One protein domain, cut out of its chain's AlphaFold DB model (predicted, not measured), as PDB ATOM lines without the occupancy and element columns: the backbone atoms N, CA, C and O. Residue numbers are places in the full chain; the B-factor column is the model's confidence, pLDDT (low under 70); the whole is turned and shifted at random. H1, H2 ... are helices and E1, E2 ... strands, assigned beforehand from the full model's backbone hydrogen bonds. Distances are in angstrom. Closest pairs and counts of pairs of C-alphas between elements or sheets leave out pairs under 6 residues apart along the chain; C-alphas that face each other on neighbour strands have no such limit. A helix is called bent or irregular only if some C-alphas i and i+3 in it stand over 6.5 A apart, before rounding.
ATOM      1  N   HIS A   3     202.712 221.931 263.829       50.28
ATOM      2  CA  HIS A   3     201.907 221.880 265.063       50.28
ATOM      3  C   HIS A   3     201.856 223.165 265.902       50.28
ATOM      4  O   HIS A   3     200.863 223.390 266.587       50.28
ATOM      5  N   LYS A   4     202.875 224.037 265.854       45.50
ATOM      6  CA  LYS A   4     202.896 225.251 266.700       45.50
ATOM      7  C   LYS A   4     201.823 226.268 266.282       45.50
ATOM      8  O   LYS A   4     201.281 226.971 267.124       45.50
ATOM      9  N   ARG A   5     201.504 226.316 264.981       40.88
ATOM     10  CA  ARG A   5     200.510 227.232 264.400       40.88
ATOM     11  C   ARG A   5     199.074 226.735 264.607       40.88
ATOM     12  O   ARG A   5     198.194 227.547 264.846       40.88
ATOM     13  N   GLU A   6     198.866 225.419 264.581       45.81
ATOM     14  CA  GLU A   6     197.566 224.793 264.859       45.81
ATOM     15  C   GLU A   6     197.207 224.829 266.351       45.81
ATOM     16  O   GLU A   6     196.079 225.168 266.678       45.81
ATOM     17  N   PHE A   7     198.159 224.584 267.264       49.00
ATOM     18  CA  PHE A   7     197.900 224.644 268.713       49.00
ATOM     19  C   PHE A   7     197.489 226.045 269.195       49.00
ATOM     20  O   PHE A   7     196.627 226.170 270.051       49.00
ATOM     21  N   LEU A   8     198.075 227.106 268.628       46.62
ATOM     22  CA  LEU A   8     197.710 228.488 268.968       46.62
ATOM     23  C   LEU A   8     196.419 228.962 268.278       46.62
ATOM     24  O   LEU A   8     195.753 229.851 268.794       46.62
ATOM     25  N   ARG A   9     196.062 228.401 267.111       44.16
ATOM     26  CA  ARG A   9     194.832 228.764 266.376       44.16
ATOM     27  C   ARG A   9     193.596 228.042 266.884       44.16
ATOM     28  O   ARG A   9     192.498 228.585 266.836       44.16
ATOM     29  N   ARG A  10     193.762 226.799 267.314       45.84
ATOM     30  CA  ARG A  10     192.682 225.954 267.791       45.84
ATOM     31  C   ARG A  10     192.715 226.000 269.305       45.84
ATOM     32  O   ARG A  10     193.410 225.206 269.927       45.84
ATOM     33  N   ASN A  11     191.933 226.908 269.881       49.75
ATOM     34  CA  ASN A  11     191.568 226.908 271.300       49.75
ATOM     35  C   ASN A  11     190.668 225.685 271.613       49.75
ATOM     36  O   ASN A  11     189.580 225.808 272.163       49.75
ATOM     37  N   LEU A  12     191.066 224.506 271.123       53.72
ATOM     38  CA  LEU A  12     190.343 223.257 271.257       53.72
ATOM     39  C   LEU A  12     190.645 222.686 272.641       53.72
ATOM     40  O   LEU A  12     191.811 222.685 273.056       53.72
ATOM     41  N   PRO A  13     189.624 222.174 273.345       54.66
ATOM     42  CA  PRO A  13     189.834 221.488 274.606       54.66
ATOM     43  C   PRO A  13     190.836 220.346 274.413       54.66
ATOM     44  O   PRO A  13     190.849 219.655 273.391       54.66
ATOM     45  N   TYR A  14     191.715 220.176 275.397       57.59
ATOM     46  CA  TYR A  14     192.721 219.123 275.402       57.59
ATOM     47  C   TYR A  14     192.044 217.739 275.371       57.59
ATOM     48  O   TYR A  14     191.572 217.248 276.388       57.59
ATOM     49  N   ASP A  15     192.030 217.097 274.203       63.97
ATOM     50  CA  ASP A  15     191.419 215.776 273.954       63.97
ATOM     51  C   ASP A  15     192.314 214.596 274.414       63.97
ATOM     52  O   ASP A  15     192.136 213.450 274.020       63.97
ATOM     53  N   GLY A  16     193.388 214.845 275.177       64.50
ATOM     54  CA  GLY A  16     194.302 213.794 275.665       64.50
ATOM     55  C   GLY A  16     195.178 213.106 274.603       64.50
ATOM     56  O   GLY A  16     196.196 212.498 274.938       64.50
ATOM     57  N   ARG A  17     194.839 213.235 273.314       61.12
ATOM     58  CA  ARG A  17     195.550 212.612 272.184       61.12
ATOM     59  C   ARG A  17     196.921 213.235 271.919       61.12
ATOM     60  O   ARG A  17     197.845 212.543 271.489       61.12
ATOM     61  N   ILE A  18     197.082 214.529 272.196       60.28
ATOM     62  CA  ILE A  18     198.331 215.266 271.965       60.28
ATOM     63  C   ILE A  18     199.090 215.381 273.282       60.28
ATOM     64  O   ILE A  18     198.734 216.173 274.144       60.28
ATOM     65  N   LYS A  19     200.181 214.631 273.443       66.44
ATOM     66  CA  LYS A  19     201.022 214.753 274.642       66.44
ATOM     67  C   LYS A  19     201.805 216.071 274.600       66.44
ATOM     68  O   LYS A  19     202.548 216.307 273.647       66.44
ATOM     69  N   LEU A  20     201.695 216.867 275.669       62.22
ATOM     70  CA  LEU A  20     202.222 218.240 275.833       62.22
ATOM     71  C   LEU A  20     203.740 218.422 275.593       62.22
ATOM     72  O   LEU A  20     204.210 219.547 275.479       62.22
ATOM     73  N   ALA A  21     204.514 217.343 275.472       76.25
ATOM     74  CA  ALA A  21     205.959 217.373 275.229       76.25
ATOM     75  C   ALA A  21     206.373 216.489 274.042       76.25
ATOM     76  O   ALA A  21     207.392 215.800 274.082       76.25
ATOM     77  N   SER A  22     205.566 216.451 272.984       82.44
ATOM     78  CA  SER A  22     205.884 215.697 271.772       82.44
ATOM     79  C   SER A  22     205.419 216.421 270.517       82.44
ATOM     80  O   SER A  22     204.478 217.208 270.556       82.44
ATOM     81  N   TYR A  23     206.088 216.152 269.402       82.19
ATOM     82  CA  TYR A  23     205.668 216.616 268.084       82.19
ATOM     83  C   TYR A  23     205.639 215.444 267.108       82.19
ATOM     84  O   TYR A  23     206.367 214.467 267.280       82.19
ATOM     85  N   TYR A  24     204.809 215.539 266.075       82.44
ATOM     86  CA  TYR A  24     204.832 214.589 264.968       82.44
ATOM     87  C   TYR A  24     205.815 215.075 263.901       82.44
ATOM     88  O   TYR A  24     205.812 216.252 263.522       82.44
ATOM     89  N   ASN A  25     206.705 214.188 263.457       81.12
ATOM     90  CA  ASN A  25     207.612 214.476 262.348       81.12
ATOM     91  C   ASN A  25     206.864 214.424 260.997       81.12
ATOM     92  O   ASN A  25     205.675 214.120 260.941       81.12
ATOM     93  N   SER A  26     207.563 214.700 259.892       81.56
ATOM     94  CA  SER A  26     206.993 214.624 258.533       81.56
ATOM     95  C   SER A  26     206.496 213.230 258.137       81.56
ATOM     96  O   SER A  26     205.738 213.105 257.185       81.56
ATOM     97  N   ARG A  27     206.894 212.186 258.870       85.19
ATOM     98  CA  ARG A  27     206.456 210.797 258.685       85.19
ATOM     99  C   ARG A  27     205.302 210.420 259.625       85.19
ATOM    100  O   ARG A  27     205.058 209.239 259.831       85.19
ATOM    101  N   HIS A  28     204.646 211.402 260.250       78.50
ATOM    102  CA  HIS A  28     203.576 211.206 261.238       78.50
ATOM    103  C   HIS A  28     203.964 210.332 262.445       78.50
ATOM    104  O   HIS A  28     203.108 209.810 263.154       78.50
ATOM    105  N   VAL A  29     205.260 210.225 262.747       81.88
ATOM    106  CA  VAL A  29     205.753 209.520 263.935       81.88
ATOM    107  C   VAL A  29     205.868 210.502 265.095       81.88
ATOM    108  O   VAL A  29     206.432 211.591 264.951       81.88
ATOM    109  N   ARG A  30     205.360 210.099 266.263       82.25
ATOM    110  CA  ARG A  30     205.452 210.872 267.507       82.25
ATOM    111  C   ARG A  30     206.889 210.875 268.027       82.25
ATOM    112  O   ARG A  30     207.421 209.831 268.395       82.25
ATOM    113  N   VAL A  31     207.471 212.059 268.169       85.25
ATOM    114  CA  VAL A  31     208.806 212.263 268.737       85.25
ATOM    115  C   VAL A  31     208.687 213.045 270.050       85.25
ATOM    116  O   VAL A  31     208.118 214.141 270.054       85.25
ATOM    117  N   PRO A  32     209.188 212.515 271.181       86.88
ATOM    118  CA  PRO A  32     209.223 213.260 272.434       86.88
ATOM    119  C   PRO A  32     210.275 214.371 272.371       86.88
ATOM    120  O   PRO A  32     211.384 214.164 271.876       86.88
ATOM    121  N   VAL A  33     209.941 215.537 272.915       88.44
ATOM    122  CA  VAL A  33     210.871 216.658 273.059       88.44
ATOM    123  C   VAL A  33     211.756 216.401 274.275       88.44
ATOM    124  O   VAL A  33     211.279 216.335 275.407       88.44
ATOM    125  N   LYS A  34     213.062 216.254 274.048       90.44
ATOM    126  CA  LYS A  34     214.056 216.047 275.108       90.44
ATOM    127  C   LYS A  34     214.632 217.381 275.579       90.44
ATOM    128  O   LYS A  34     214.866 218.285 274.777       90.44
ATOM    129  N   ALA A  35     214.987 217.464 276.862       89.69
ATOM    130  CA  ALA A  35     215.648 218.642 277.431       89.69
ATOM    131  C   ALA A  35     216.934 219.026 276.673       89.69
ATOM    132  O   ALA A  35     217.193 220.206 276.468       89.69
ATOM    133  N   ALA A  36     217.694 218.044 276.174       92.25
ATOM    134  CA  ALA A  36     218.889 218.286 275.362       92.25
ATOM    135  C   ALA A  36     218.596 219.065 274.065       92.25
ATOM    136  O   ALA A  36     219.388 219.919 273.673       92.25
ATOM    137  N   GLN A  37     217.447 218.818 273.421       92.25
ATOM    138  CA  GLN A  37     217.045 219.545 272.211       92.25
ATOM    139  C   GLN A  37     216.730 221.010 272.533       92.25
ATOM    140  O   GLN A  37     217.131 221.903 271.789       92.25
ATOM    141  N   ILE A  38     216.075 221.256 273.671       92.00
ATOM    142  CA  ILE A  38     215.780 222.607 274.162       92.00
ATOM    143  C   ILE A  38     217.080 223.331 274.522       92.00
ATOM    144  O   ILE A  38     217.296 224.446 274.061       92.00
ATOM    145  N   THR A  39     217.980 222.687 275.275       95.00
ATOM    146  CA  THR A  39     219.294 223.255 275.609       95.00
ATOM    147  C   THR A  39     220.064 223.632 274.347       95.00
ATOM    148  O   THR A  39     220.562 224.748 274.260       95.00
ATOM    149  N   LYS A  40     220.116 222.751 273.339       95.25
ATOM    150  CA  LYS A  40     220.794 223.045 272.068       95.25
ATOM    151  C   LYS A  40     220.201 224.280 271.381       95.25
ATOM    152  O   LYS A  40     220.957 225.141 270.948       95.25
ATOM    153  N   ALA A  41     218.874 224.379 271.314       93.62
ATOM    154  CA  ALA A  41     218.201 225.523 270.702       93.62
ATOM    155  C   ALA A  41     218.476 226.833 271.459       93.62
ATOM    156  O   ALA A  41     218.806 227.841 270.845       93.62
ATOM    157  N   VAL A  42     218.398 226.818 272.793       93.25
ATOM    158  CA  VAL A  42     218.683 228.004 273.619       93.25
ATOM    159  C   VAL A  42     220.129 228.450 273.455       93.25
ATOM    160  O   VAL A  42     220.369 229.634 273.255       93.25
ATOM    161  N   ARG A  43     221.087 227.517 273.487       95.38
ATOM    162  CA  ARG A  43     222.510 227.831 273.308       95.38
ATOM    163  C   ARG A  43     222.807 228.416 271.933       95.38
ATOM    164  O   ARG A  43     223.582 229.355 271.844       95.38
ATOM    165  N   TRP A  44     222.146 227.913 270.890       95.75
ATOM    166  CA  TRP A  44     222.240 228.477 269.543       95.75
ATOM    167  C   TRP A  44     221.762 229.935 269.485       95.75
ATOM    168  O   TRP A  44     222.417 230.794 268.905       95.75
ATOM    169  N   HIS A  45     220.628 230.243 270.117       92.94
ATOM    170  CA  HIS A  45     220.154 231.628 270.190       92.94
ATOM    171  C   HIS A  45     221.054 232.504 271.066       92.94
ATOM    172  O   HIS A  45     221.325 233.646 270.707       92.94
ATOM    173  N   ALA A  46     221.558 231.965 272.174       93.56
ATOM    174  CA  ALA A  46     222.488 232.669 273.041       93.56
ATOM    175  C   ALA A  46     223.797 233.010 272.324       93.56
ATOM    176  O   ALA A  46     224.270 234.125 272.477       93.56
ATOM    177  N   SER A  47     224.343 232.119 271.485       95.44
ATOM    178  CA  SER A  47     225.563 232.421 270.722       95.44
ATOM    179  C   SER A  47     225.357 233.553 269.718       95.44
ATOM    180  O   SER A  47     226.258 234.356 269.509       95.44
ATOM    181  N   LEU A  48     224.160 233.662 269.132       95.50
ATOM    182  CA  LEU A  48     223.821 234.771 268.233       95.50
ATOM    183  C   LEU A  48     223.673 236.105 268.983       95.50
ATOM    184  O   LEU A  48     223.986 237.156 268.434       95.50
ATOM    185  N   LEU A  49     223.195 236.068 270.229       94.00
ATOM    186  CA  LEU A  49     222.928 237.254 271.052       94.00
ATOM    187  C   LEU A  49     224.050 237.579 272.046       94.00
ATOM    188  O   LEU A  49     223.954 238.567 272.778       94.00
ATOM    189  N   GLN A  50     225.111 236.777 272.088       93.31
ATOM    190  CA  GLN A  50     226.239 236.959 272.997       93.31
ATOM    191  C   GLN A  50     226.895 238.345 272.863       93.31
ATOM    192  O   GLN A  50     227.172 238.933 273.904       93.31
ATOM    193  N   PRO A  51     227.063 238.935 271.658       94.69
ATOM    194  CA  PRO A  51     227.629 240.282 271.533       94.69
ATOM    195  C   PRO A  51     226.796 241.376 272.214       94.69
ATOM    196  O   PRO A  51     227.340 242.390 272.630       94.69
ATOM    197  N   VAL A  52     225.480 241.176 272.329       94.62
ATOM    198  CA  VAL A  52     224.552 242.160 272.911       94.62
ATOM    199  C   VAL A  52     224.328 241.904 274.400       94.62
ATOM    200  O   VAL A  52     224.211 242.837 275.186       94.62
ATOM    201  N   THR A  53     224.236 240.634 274.796       89.25
ATOM    202  CA  THR A  53     223.859 240.234 276.163       89.25
ATOM    203  C   THR A  53     225.050 239.918 277.063       89.25
ATOM    204  O   THR A  53     224.898 239.914 278.280       89.25
ATOM    205  N   GLY A  54     226.215 239.597 276.491       93.06
ATOM    206  CA  GLY A  54     227.402 239.141 277.225       93.06
ATOM    207  C   GLY A  54     227.274 237.748 277.857       93.06
ATOM    208  O   GLY A  54     228.189 237.303 278.545       93.06
ATOM    209  N   ILE A  55     226.159 237.041 277.648       88.56
ATOM    210  CA  ILE A  55     225.894 235.754 278.300       88.56
ATOM    211  C   ILE A  55     226.595 234.635 277.533       88.56
ATOM    212  O   ILE A  55     226.301 234.396 276.362       88.56
ATOM    213  N   ASP A  56     227.469 233.900 278.218       93.88
ATOM    214  CA  ASP A  56     228.087 232.694 277.674       93.88
ATOM    215  C   ASP A  56     227.025 231.595 277.437       93.88
ATOM    216  O   ASP A  56     226.358 231.150 278.385       93.88
ATOM    217  N   PRO A  57     226.867 231.098 276.193       93.12
ATOM    218  CA  PRO A  57     225.957 230.001 275.879       93.12
ATOM    219  C   PRO A  57     226.182 228.747 276.733       93.12
ATOM    220  O   PRO A  57     225.222 228.024 277.014       93.12
ATOM    221  N   ALA A  58     227.410 228.458 277.177       92.75
ATOM    222  CA  ALA A  58     227.687 227.260 277.970       92.75
ATOM    223  C   ALA A  58     226.934 227.255 279.315       92.75
ATOM    224  O   ALA A  58     226.487 226.190 279.761       92.75
ATOM    225  N   GLN A  59     226.690 228.436 279.891       90.50
ATOM    226  CA  GLN A  59     225.976 228.623 281.159       90.50
ATOM    227  C   GLN A  59     224.464 228.374 281.046       90.50
ATOM    228  O   GLN A  59     223.773 228.160 282.044       90.50
ATOM    229  N   LEU A  60     223.916 228.367 279.827       91.62
ATOM    230  CA  LEU A  60     222.485 228.202 279.602       91.62
ATOM    231  C   LEU A  60     222.101 226.737 279.398       91.62
ATOM    232  O   LEU A  60     222.788 225.951 278.742       91.62
ATOM    233  N   SER A  61     220.943 226.370 279.945       92.88
ATOM    234  CA  SER A  61     220.353 225.043 279.797       92.88
ATOM    235  C   SER A  61     218.832 225.121 279.756       92.88
ATOM    236  O   SER A  61     218.231 226.121 280.135       92.88
ATOM    237  N   ALA A  62     218.164 224.029 279.385       89.69
ATOM    238  CA  ALA A  62     216.708 223.944 279.492       89.69
ATOM    239  C   ALA A  62     216.179 224.250 280.913       89.69
ATOM    240  O   ALA A  62     215.025 224.640 281.065       89.69
ATOM    241  N   ARG A  63     217.000 224.091 281.965       86.75
ATOM    242  CA  ARG A  63     216.618 224.415 283.347       86.75
ATOM    243  C   ARG A  63     216.664 225.920 283.635       86.75
ATOM    244  O   ARG A  63     215.833 226.383 284.416       86.75
ATOM    245  N   SER A  64     217.567 226.679 283.005       88.69
ATOM    246  CA  SER A  64     217.675 228.131 283.228       88.69
ATOM    247  C   SER A  64     216.455 228.897 282.707       88.69
ATOM    248  O   SER A  64     216.107 229.934 283.265       88.69
ATOM    249  N   LEU A  65     215.721 228.330 281.740       85.38
ATOM    250  CA  LEU A  65     214.420 228.840 281.284       85.38
ATOM    251  C   LEU A  65     213.394 229.011 282.408       85.38
ATOM    252  O   LEU A  65     212.513 229.850 282.267       85.38
ATOM    253  N   ARG A  66     213.473 228.253 283.513       83.38
ATOM    254  CA  ARG A  66     212.532 228.455 284.627       83.38
ATOM    255  C   ARG A  66     212.767 229.790 285.319       83.38
ATOM    256  O   ARG A  66     211.826 230.554 285.473       83.38
ATOM    257  N   ALA A  67     214.014 230.068 285.696       83.62
ATOM    258  CA  ALA A  67     214.372 231.325 286.342       83.62
ATOM    259  C   ALA A  67     214.221 232.506 285.370       83.62
ATOM    260  O   ALA A  67     213.590 233.501 285.712       83.62
ATOM    261  N   GLY A  68     214.707 232.359 284.131       86.12
ATOM    262  CA  GLY A  68     214.563 233.390 283.099       86.12
ATOM    263  C   GLY A  68     213.103 233.670 282.732       86.12
ATOM    264  O   GLY A  68     212.709 234.825 282.620       86.12
ATOM    265  N   GLY A  69     212.278 232.628 282.609       85.81
ATOM    266  CA  GLY A  69     210.844 232.762 282.351       85.81
ATOM    267  C   GLY A  69     210.095 233.409 283.516       85.81
ATOM    268  O   GLY A  69     209.261 234.277 283.284       85.81
ATOM    269  N   ALA A  70     210.426 233.056 284.763       84.50
ATOM    270  CA  ALA A  70     209.839 233.693 285.939       84.50
ATOM    271  C   ALA A  70     210.183 235.190 286.012       84.50
ATOM    272  O   ALA A  70     209.295 236.003 286.249       84.50
ATOM    273  N   MET A  71     211.439 235.560 285.736       86.88
ATOM    274  CA  MET A  71     211.853 236.967 285.677       86.88
ATOM    275  C   MET A  71     211.157 237.733 284.550       86.88
ATOM    276  O   MET A  71     210.738 238.867 284.759       86.88
ATOM    277  N   ALA A  72     210.975 237.115 283.379       88.44
ATOM    278  CA  ALA A  72     210.231 237.726 282.281       88.44
ATOM    279  C   ALA A  72     208.750 237.961 282.642       88.44
ATOM    280  O   ALA A  72     208.203 239.014 282.325       88.44
ATOM    281  N   LEU A  73     208.110 237.016 283.339       86.94
ATOM    282  CA  LEU A  73     206.734 237.177 283.822       86.94
ATOM    283  C   LEU A  73     206.623 238.250 284.912       86.94
ATOM    284  O   LEU A  73     205.654 239.006 284.917       86.94
ATOM    285  N   LEU A  74     207.616 238.338 285.800       84.75
ATOM    286  CA  LEU A  74     207.681 239.376 286.826       84.75
ATOM    287  C   LEU A  74     207.824 240.769 286.192       84.75
ATOM    288  O   LEU A  74     207.104 241.689 286.569       84.75
ATOM    289  N   ALA A  75     208.689 240.906 285.183       87.62
ATOM    290  CA  ALA A  75     208.822 242.138 284.404       87.62
ATOM    291  C   ALA A  75     207.527 242.494 283.648       87.62
ATOM    292  O   ALA A  75     207.216 243.667 283.471       87.62
ATOM    293  N   GLY A  76     206.742 241.486 283.254       90.25
ATOM    294  CA  GLY A  76     205.409 241.641 282.668       90.25
ATOM    295  C   GLY A  76     204.282 241.909 283.672       90.25
ATOM    296  O   GLY A  76     203.123 241.773 283.294       90.25
ATOM    297  N   GLN A  77     204.597 242.241 284.933       87.88
ATOM    298  CA  GLN A  77     203.628 242.526 286.004       87.88
ATOM    299  C   GLN A  77     202.631 241.381 286.270       87.88
ATOM    300  O   GLN A  77     201.526 241.600 286.764       87.88
ATOM    301  N   CYS A  78     203.010 240.139 285.952       80.94
ATOM    302  CA  CYS A  78     202.178 238.982 286.248       80.94
ATOM    303  C   CYS A  78     202.175 238.721 287.761       80.94
ATOM    304  O   CYS A  78     203.207 238.842 288.424       80.94
ATOM    305  N   ASP A  79     201.020 238.346 288.314       86.00
ATOM    306  CA  ASP A  79     200.896 238.091 289.747       86.00
ATOM    307  C   ASP A  79     201.870 236.993 290.214       86.00
ATOM    308  O   ASP A  79     202.005 235.921 289.616       86.00
ATOM    309  N   THR A  80     202.532 237.252 291.340       80.75
ATOM    310  CA  THR A  80     203.568 236.373 291.888       80.75
ATOM    311  C   THR A  80     203.011 234.988 292.232       80.75
ATOM    312  O   THR A  80     203.726 233.992 292.089       80.75
ATOM    313  N   ASN A  81     201.743 234.874 292.654       79.44
ATOM    314  CA  ASN A  81     201.141 233.561 292.917       79.44
ATOM    315  C   ASN A  81     200.953 232.762 291.624       79.44
ATOM    316  O   ASN A  81     201.238 231.563 291.599       79.44
ATOM    317  N   THR A  82     200.561 233.436 290.545       78.12
ATOM    318  CA  THR A  82     200.454 232.852 289.202       78.12
ATOM    319  C   THR A  82     201.815 232.365 288.688       78.12
ATOM    320  O   THR A  82     201.928 231.232 288.214       78.12
ATOM    321  N   ILE A  83     202.880 233.156 288.870       79.25
ATOM    322  CA  ILE A  83     204.257 232.771 288.508       79.25
ATOM    323  C   ILE A  83     204.719 231.549 289.319       79.25
ATOM    324  O   ILE A  83     205.263 230.595 288.755       79.25
ATOM    325  N   LYS A  84     204.466 231.530 290.636       76.94
ATOM    326  CA  LYS A  84     204.805 230.397 291.519       76.94
ATOM    327  C   LYS A  84     204.115 229.103 291.079       76.94
ATOM    328  O   LYS A  84     204.775 228.062 291.006       76.94
ATOM    329  N   LEU A  85     202.826 229.175 290.736       74.88
ATOM    330  CA  LEU A  85     202.045 228.030 290.256       74.88
ATOM    331  C   LEU A  85     202.576 227.483 288.923       74.88
ATOM    332  O   LEU A  85     202.788 226.273 288.799       74.88
ATOM    333  N   LEU A  86     202.842 228.366 287.955       74.06
ATOM    334  CA  LEU A  86     203.373 228.013 286.631       74.06
ATOM    335  C   LEU A  86     204.766 227.385 286.709       74.06
ATOM    336  O   LEU A  86     205.032 226.352 286.089       74.06
ATOM    337  N   CYS A  87     205.668 227.999 287.472       69.75
ATOM    338  CA  CYS A  87     207.073 227.606 287.505       69.75
ATOM    339  C   CYS A  87     207.383 226.510 288.535       69.75
ATOM    340  O   CYS A  87     208.499 225.983 288.524       69.75
ATOM    341  N   ARG A  88     206.415 226.144 289.394       68.25
ATOM    342  CA  ARG A  88     206.583 225.215 290.530       68.25
ATOM    343  C   ARG A  88     207.745 225.629 291.442       68.25
ATOM    344  O   ARG A  88     208.548 224.801 291.871       68.25
ATOM    345  N   TRP A  89     207.861 226.933 291.682       66.69
ATOM    346  CA  TRP A  89     208.885 227.509 292.545       66.69
ATOM    347  C   TRP A  89     208.383 227.411 293.993       66.69
ATOM    348  O   TRP A  89     207.487 228.156 294.371       66.69
ATOM    349  N   HIS A  90     208.977 226.495 294.771       50.62
ATOM    350  CA  HIS A  90     208.818 226.286 296.225       50.62
ATOM    351  C   HIS A  90     207.878 225.152 296.696       50.62
ATOM    352  O   HIS A  90     206.926 224.759 296.021       50.62
ATOM    353  N   SER A  91     208.186 224.623 297.888       54.50
ATOM    354  CA  SER A  91     207.580 223.454 298.549       54.50
ATOM    355  C   SER A  91     206.083 223.578 298.863       54.50
ATOM    356  O   SER A  91     205.427 222.558 299.060       54.50
ATOM    357  N   ASP A  92     205.511 224.788 298.850       58.19
ATOM    358  CA  ASP A  92     204.076 225.006 299.106       58.19
ATOM    359  C   ASP A  92     203.200 224.757 297.867       58.19
ATOM    360  O   ASP A  92     201.981 224.643 297.995       58.19
ATOM    361  N   ALA A  93     203.801 224.617 296.677       62.62
ATOM    362  CA  ALA A  93     203.046 224.408 295.446       62.62
ATOM    363  C   ALA A  93     202.128 223.182 295.564       62.62
ATOM    364  O   ALA A  93     200.988 223.225 295.112       62.62
ATOM    365  N   MET A  94     202.590 222.125 296.241       62.75
ATOM    366  CA  MET A  94     201.794 220.929 296.527       62.75
ATOM    367  C   MET A  94     200.556 221.236 297.384       62.75
ATOM    368  O   MET A  94     199.467 220.772 297.061       62.75
ATOM    369  N   MET A  95     200.699 222.063 298.425       65.38
ATOM    370  CA  MET A  95     199.581 222.473 299.286       65.38
ATOM    371  C   MET A  95     198.573 223.332 298.518       65.38
ATOM    372  O   MET A  95     197.366 223.146 298.667       65.38
ATOM    373  N   ARG A  96     199.047 224.209 297.622       67.00
ATOM    374  CA  ARG A  96     198.174 224.993 296.732       67.00
ATOM    375  C   ARG A  96     197.420 224.114 295.736       67.00
ATOM    376  O   ARG A  96     196.235 224.342 295.512       67.00
ATOM    377  N   TYR A  97     198.071 223.095 295.172       68.19
ATOM    378  CA  TYR A  97     197.404 222.112 294.313       68.19
ATOM    379  C   TYR A  97     196.351 221.314 295.083       68.19
ATOM    380  O   TYR A  97     195.230 221.205 294.596       68.19
ATOM    381  N   LEU A  98     196.669 220.819 296.284       69.19
ATOM    382  CA  LEU A  98     195.706 220.117 297.141       69.19
ATOM    383  C   LEU A  98     194.502 221.001 297.477       69.19
ATOM    384  O   LEU A  98     193.363 220.555 297.356       69.19
ATOM    385  N   HIS A  99     194.723 222.268 297.830       75.50
ATOM    386  CA  HIS A  99     193.633 223.208 298.081       75.50
ATOM    387  C   HIS A  99     192.769 223.424 296.825       75.50
ATOM    388  O   HIS A  99     191.556 223.236 296.867       75.50
ATOM    389  N   GLN A 100     193.389 223.702 295.674       75.00
ATOM    390  CA  GLN A 100     192.670 223.929 294.417       75.00
ATOM    391  C   GLN A 100     191.898 222.689 293.934       75.00
ATOM    392  O   GLN A 100     190.793 222.812 293.411       75.00
ATOM    393  N   GLN A 101     192.469 221.494 294.094       73.44
ATOM    394  CA  GLN A 101     191.833 220.227 293.717       73.44
ATOM    395  C   GLN A 101     190.714 219.825 294.681       73.44
ATOM    396  O   GLN A 101     189.754 219.178 294.265       73.44
ATOM    397  N   SER A 102     190.826 220.198 295.956       70.81
ATOM    398  CA  SER A 102     189.853 219.825 296.981       70.81
ATOM    399  C   SER A 102     188.646 220.762 297.049       70.81
ATOM    400  O   SER A 102     187.568 220.310 297.422       70.81
ATOM    401  N   LEU A 103     188.767 222.019 296.602       77.88
ATOM    402  CA  LEU A 103     187.652 222.972 296.501       77.88
ATOM    403  C   LEU A 103     186.365 222.392 295.870       77.88
ATOM    404  O   LEU A 103     185.326 222.438 296.529       77.88
ATOM    405  N   PRO A 104     186.377 221.797 294.658       75.25
ATOM    406  CA  PRO A 104     185.160 221.241 294.053       75.25
ATOM    407  C   PRO A 104     184.593 220.028 294.812       75.25
ATOM    408  O   PRO A 104     183.401 219.734 294.701       75.25
ATOM    409  N   ILE A 105     185.429 219.319 295.579       72.31
ATOM    410  CA  ILE A 105     185.008 218.203 296.433       72.31
ATOM    411  C   ILE A 105     184.297 218.765 297.668       72.31
ATOM    412  O   ILE A 105     183.151 218.403 297.930       72.31
ATOM    413  N   PHE A 106     184.933 219.703 298.376       75.62
ATOM    414  CA  PHE A 106     184.408 220.299 299.605       75.62
ATOM    415  C   PHE A 106     183.125 221.105 299.389       75.62
ATOM    416  O   PHE A 106     182.209 221.003 300.202       75.62
ATOM    417  N   GLN A 107     183.001 221.824 298.269       77.50
ATOM    418  CA  GLN A 107     181.800 222.599 297.928       77.50
ATOM    419  C   GLN A 107     180.513 221.762 297.923       77.50
ATOM    420  O   GLN A 107     179.438 222.283 298.201       77.50
ATOM    421  N   ARG A 108     180.609 220.466 297.607       73.62
ATOM    422  CA  ARG A 108     179.452 219.561 297.530       73.62
ATOM    423  C   ARG A 108     179.197 218.794 298.824       73.62
ATOM    424  O   ARG A 108     178.141 218.178 298.947       73.62
ATOM    425  N   LEU A 109     180.144 218.794 299.764       76.62
ATOM    426  CA  LEU A 109     180.014 218.046 301.014       76.62
ATOM    427  C   LEU A 109     179.017 218.705 301.968       76.62
ATOM    428  O   LEU A 109     178.202 217.987 302.528       76.62
ATOM    429  N   SER A 110     178.992 220.037 302.084       76.25
ATOM    430  CA  SER A 110     178.032 220.738 302.955       76.25
ATOM    431  C   SER A 110     176.580 220.481 302.542       76.25
ATOM    432  O   SER A 110     175.760 220.098 303.372       76.25
ATOM    433  N   SER A 111     176.268 220.598 301.247       78.38
ATOM    434  CA  SER A 111     174.932 220.294 300.723       78.38
ATOM    435  C   SER A 111     174.563 218.820 300.902       78.38
ATOM    436  O   SER A 111     173.420 218.518 301.222       78.38
ATOM    437  N   LYS A 112     175.515 217.891 300.728       78.62
ATOM    438  CA  LYS A 112     175.281 216.462 300.991       78.62
ATOM    439  C   LYS A 112     175.042 216.177 302.475       78.62
ATOM    440  O   LYS A 112     174.117 215.448 302.792       78.62
ATOM    441  N   MET A 113     175.827 216.764 303.378       76.00
ATOM    442  CA  MET A 113     175.642 216.615 304.827       76.00
ATOM    443  C   MET A 113     174.285 217.156 305.280       76.00
ATOM    444  O   MET A 113     173.608 216.510 306.069       76.00
ATOM    445  N   PHE A 114     173.869 218.306 304.745       78.50
ATOM    446  CA  PHE A 114     172.573 218.906 305.054       78.50
ATOM    447  C   PHE A 114     171.403 218.058 304.529       78.50
ATOM    448  O   PHE A 114     170.480 217.748 305.276       78.50
TER     449      PHE A 114
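Overview. This is residues 3 to 114 of the 132 residues of an uncharacterized protein of Fragilariopsis cylindrus CCMP1102 (UniProt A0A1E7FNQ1). A loose, elongated string of helices with few contacts: the small helical hairpin of H3 and H4 lies between kinked H2 towards one end and the long bent helix H5, whose residues 98 to 114 stick out at the other. A hairpin of two very short strands, E1 and E2, and the short helix H1 lie off to one side of this string. The printed part has 112 residues, with five named helices and two named strands in the order H1, E1, E2, H2, H3, H4, H5; the two strands are antiparallel and the class is mostly helix. The whole is only just loose, close to extended, with a radius of gyration of the C-alphas of 19.7 A and spans of 67 by 38 by 24 A.

Arrangement. H1, residues 3 to 9, touches no helix; its closest C-alpha pair with E1, residues 22 to 24, is His 3 and Tyr 23, 7.1 A apart. E1 and E2, residues 30 to 32, form an antiparallel hairpin at 150 degrees, with N 23 and O 31 at 2.9 A and N 31 and O 23 at 2.8 A, both within hydrogen-bond range. H2, residues 35 to 53, has a kink of 46 degrees near residue 47 and is irregular, C-alphas 48 and 51 being 7.5 A apart. H2 and H3, residues 64 to 75, are near each other, with 5 pairs of C-alphas within 10 A. H3 and H4, residues 80 to 87, touch as a helical hairpin, closest at the C-alphas of Ala 70 and Ile 83, 6.2 A, at a shallow tilt of 24 degrees, opposite ways. H5, residues 93 to 114, was assigned as one helix by its hydrogen bonds but is bent, C-alphas 101 and 104 being 6.8 A apart; its arms H5a, residues 93 to 101, and H5b, residues 104 to 114, stand at a steep tilt of 46 degrees. H5b is itself irregular, with C-alphas 107 and 110 at 6.6 A. H4 and H5a are close but not clearly touching, closest at the C-alphas of Leu 85 and Ala 93, 6.4 A, and about perpendicular at 82 degrees. Every O i to N i+4 pair is within hydrogen-bond range in H3, H4 and H5a, against 2 of 3 in H1, 13 of 15 in H2 and 3 of 7 in H5b, where 4 of 8 O i to N i+3 pairs are within range.

Along the chain. H1 begins at C-alpha 3, (201.907, 221.880, 265.063). H2 measures 23.1 A from C-alpha 35 to C-alpha 53, and H3 16.6 A from C-alpha 64, (217.675, 228.131, 283.228), to C-alpha 75. H5b measures 16.9 A and ends at C-alpha 114, (172.573, 218.906, 305.054).

Size, cuts and confidence. The C-alphas of Pro 51 and Phe 114 are the two farthest apart, 67.9 A. The printed part has no cut, and the link from H1 to E1, 12 residues, is long. Residues 3 to 20 and 87 to 98 are under 70 in pLDDT.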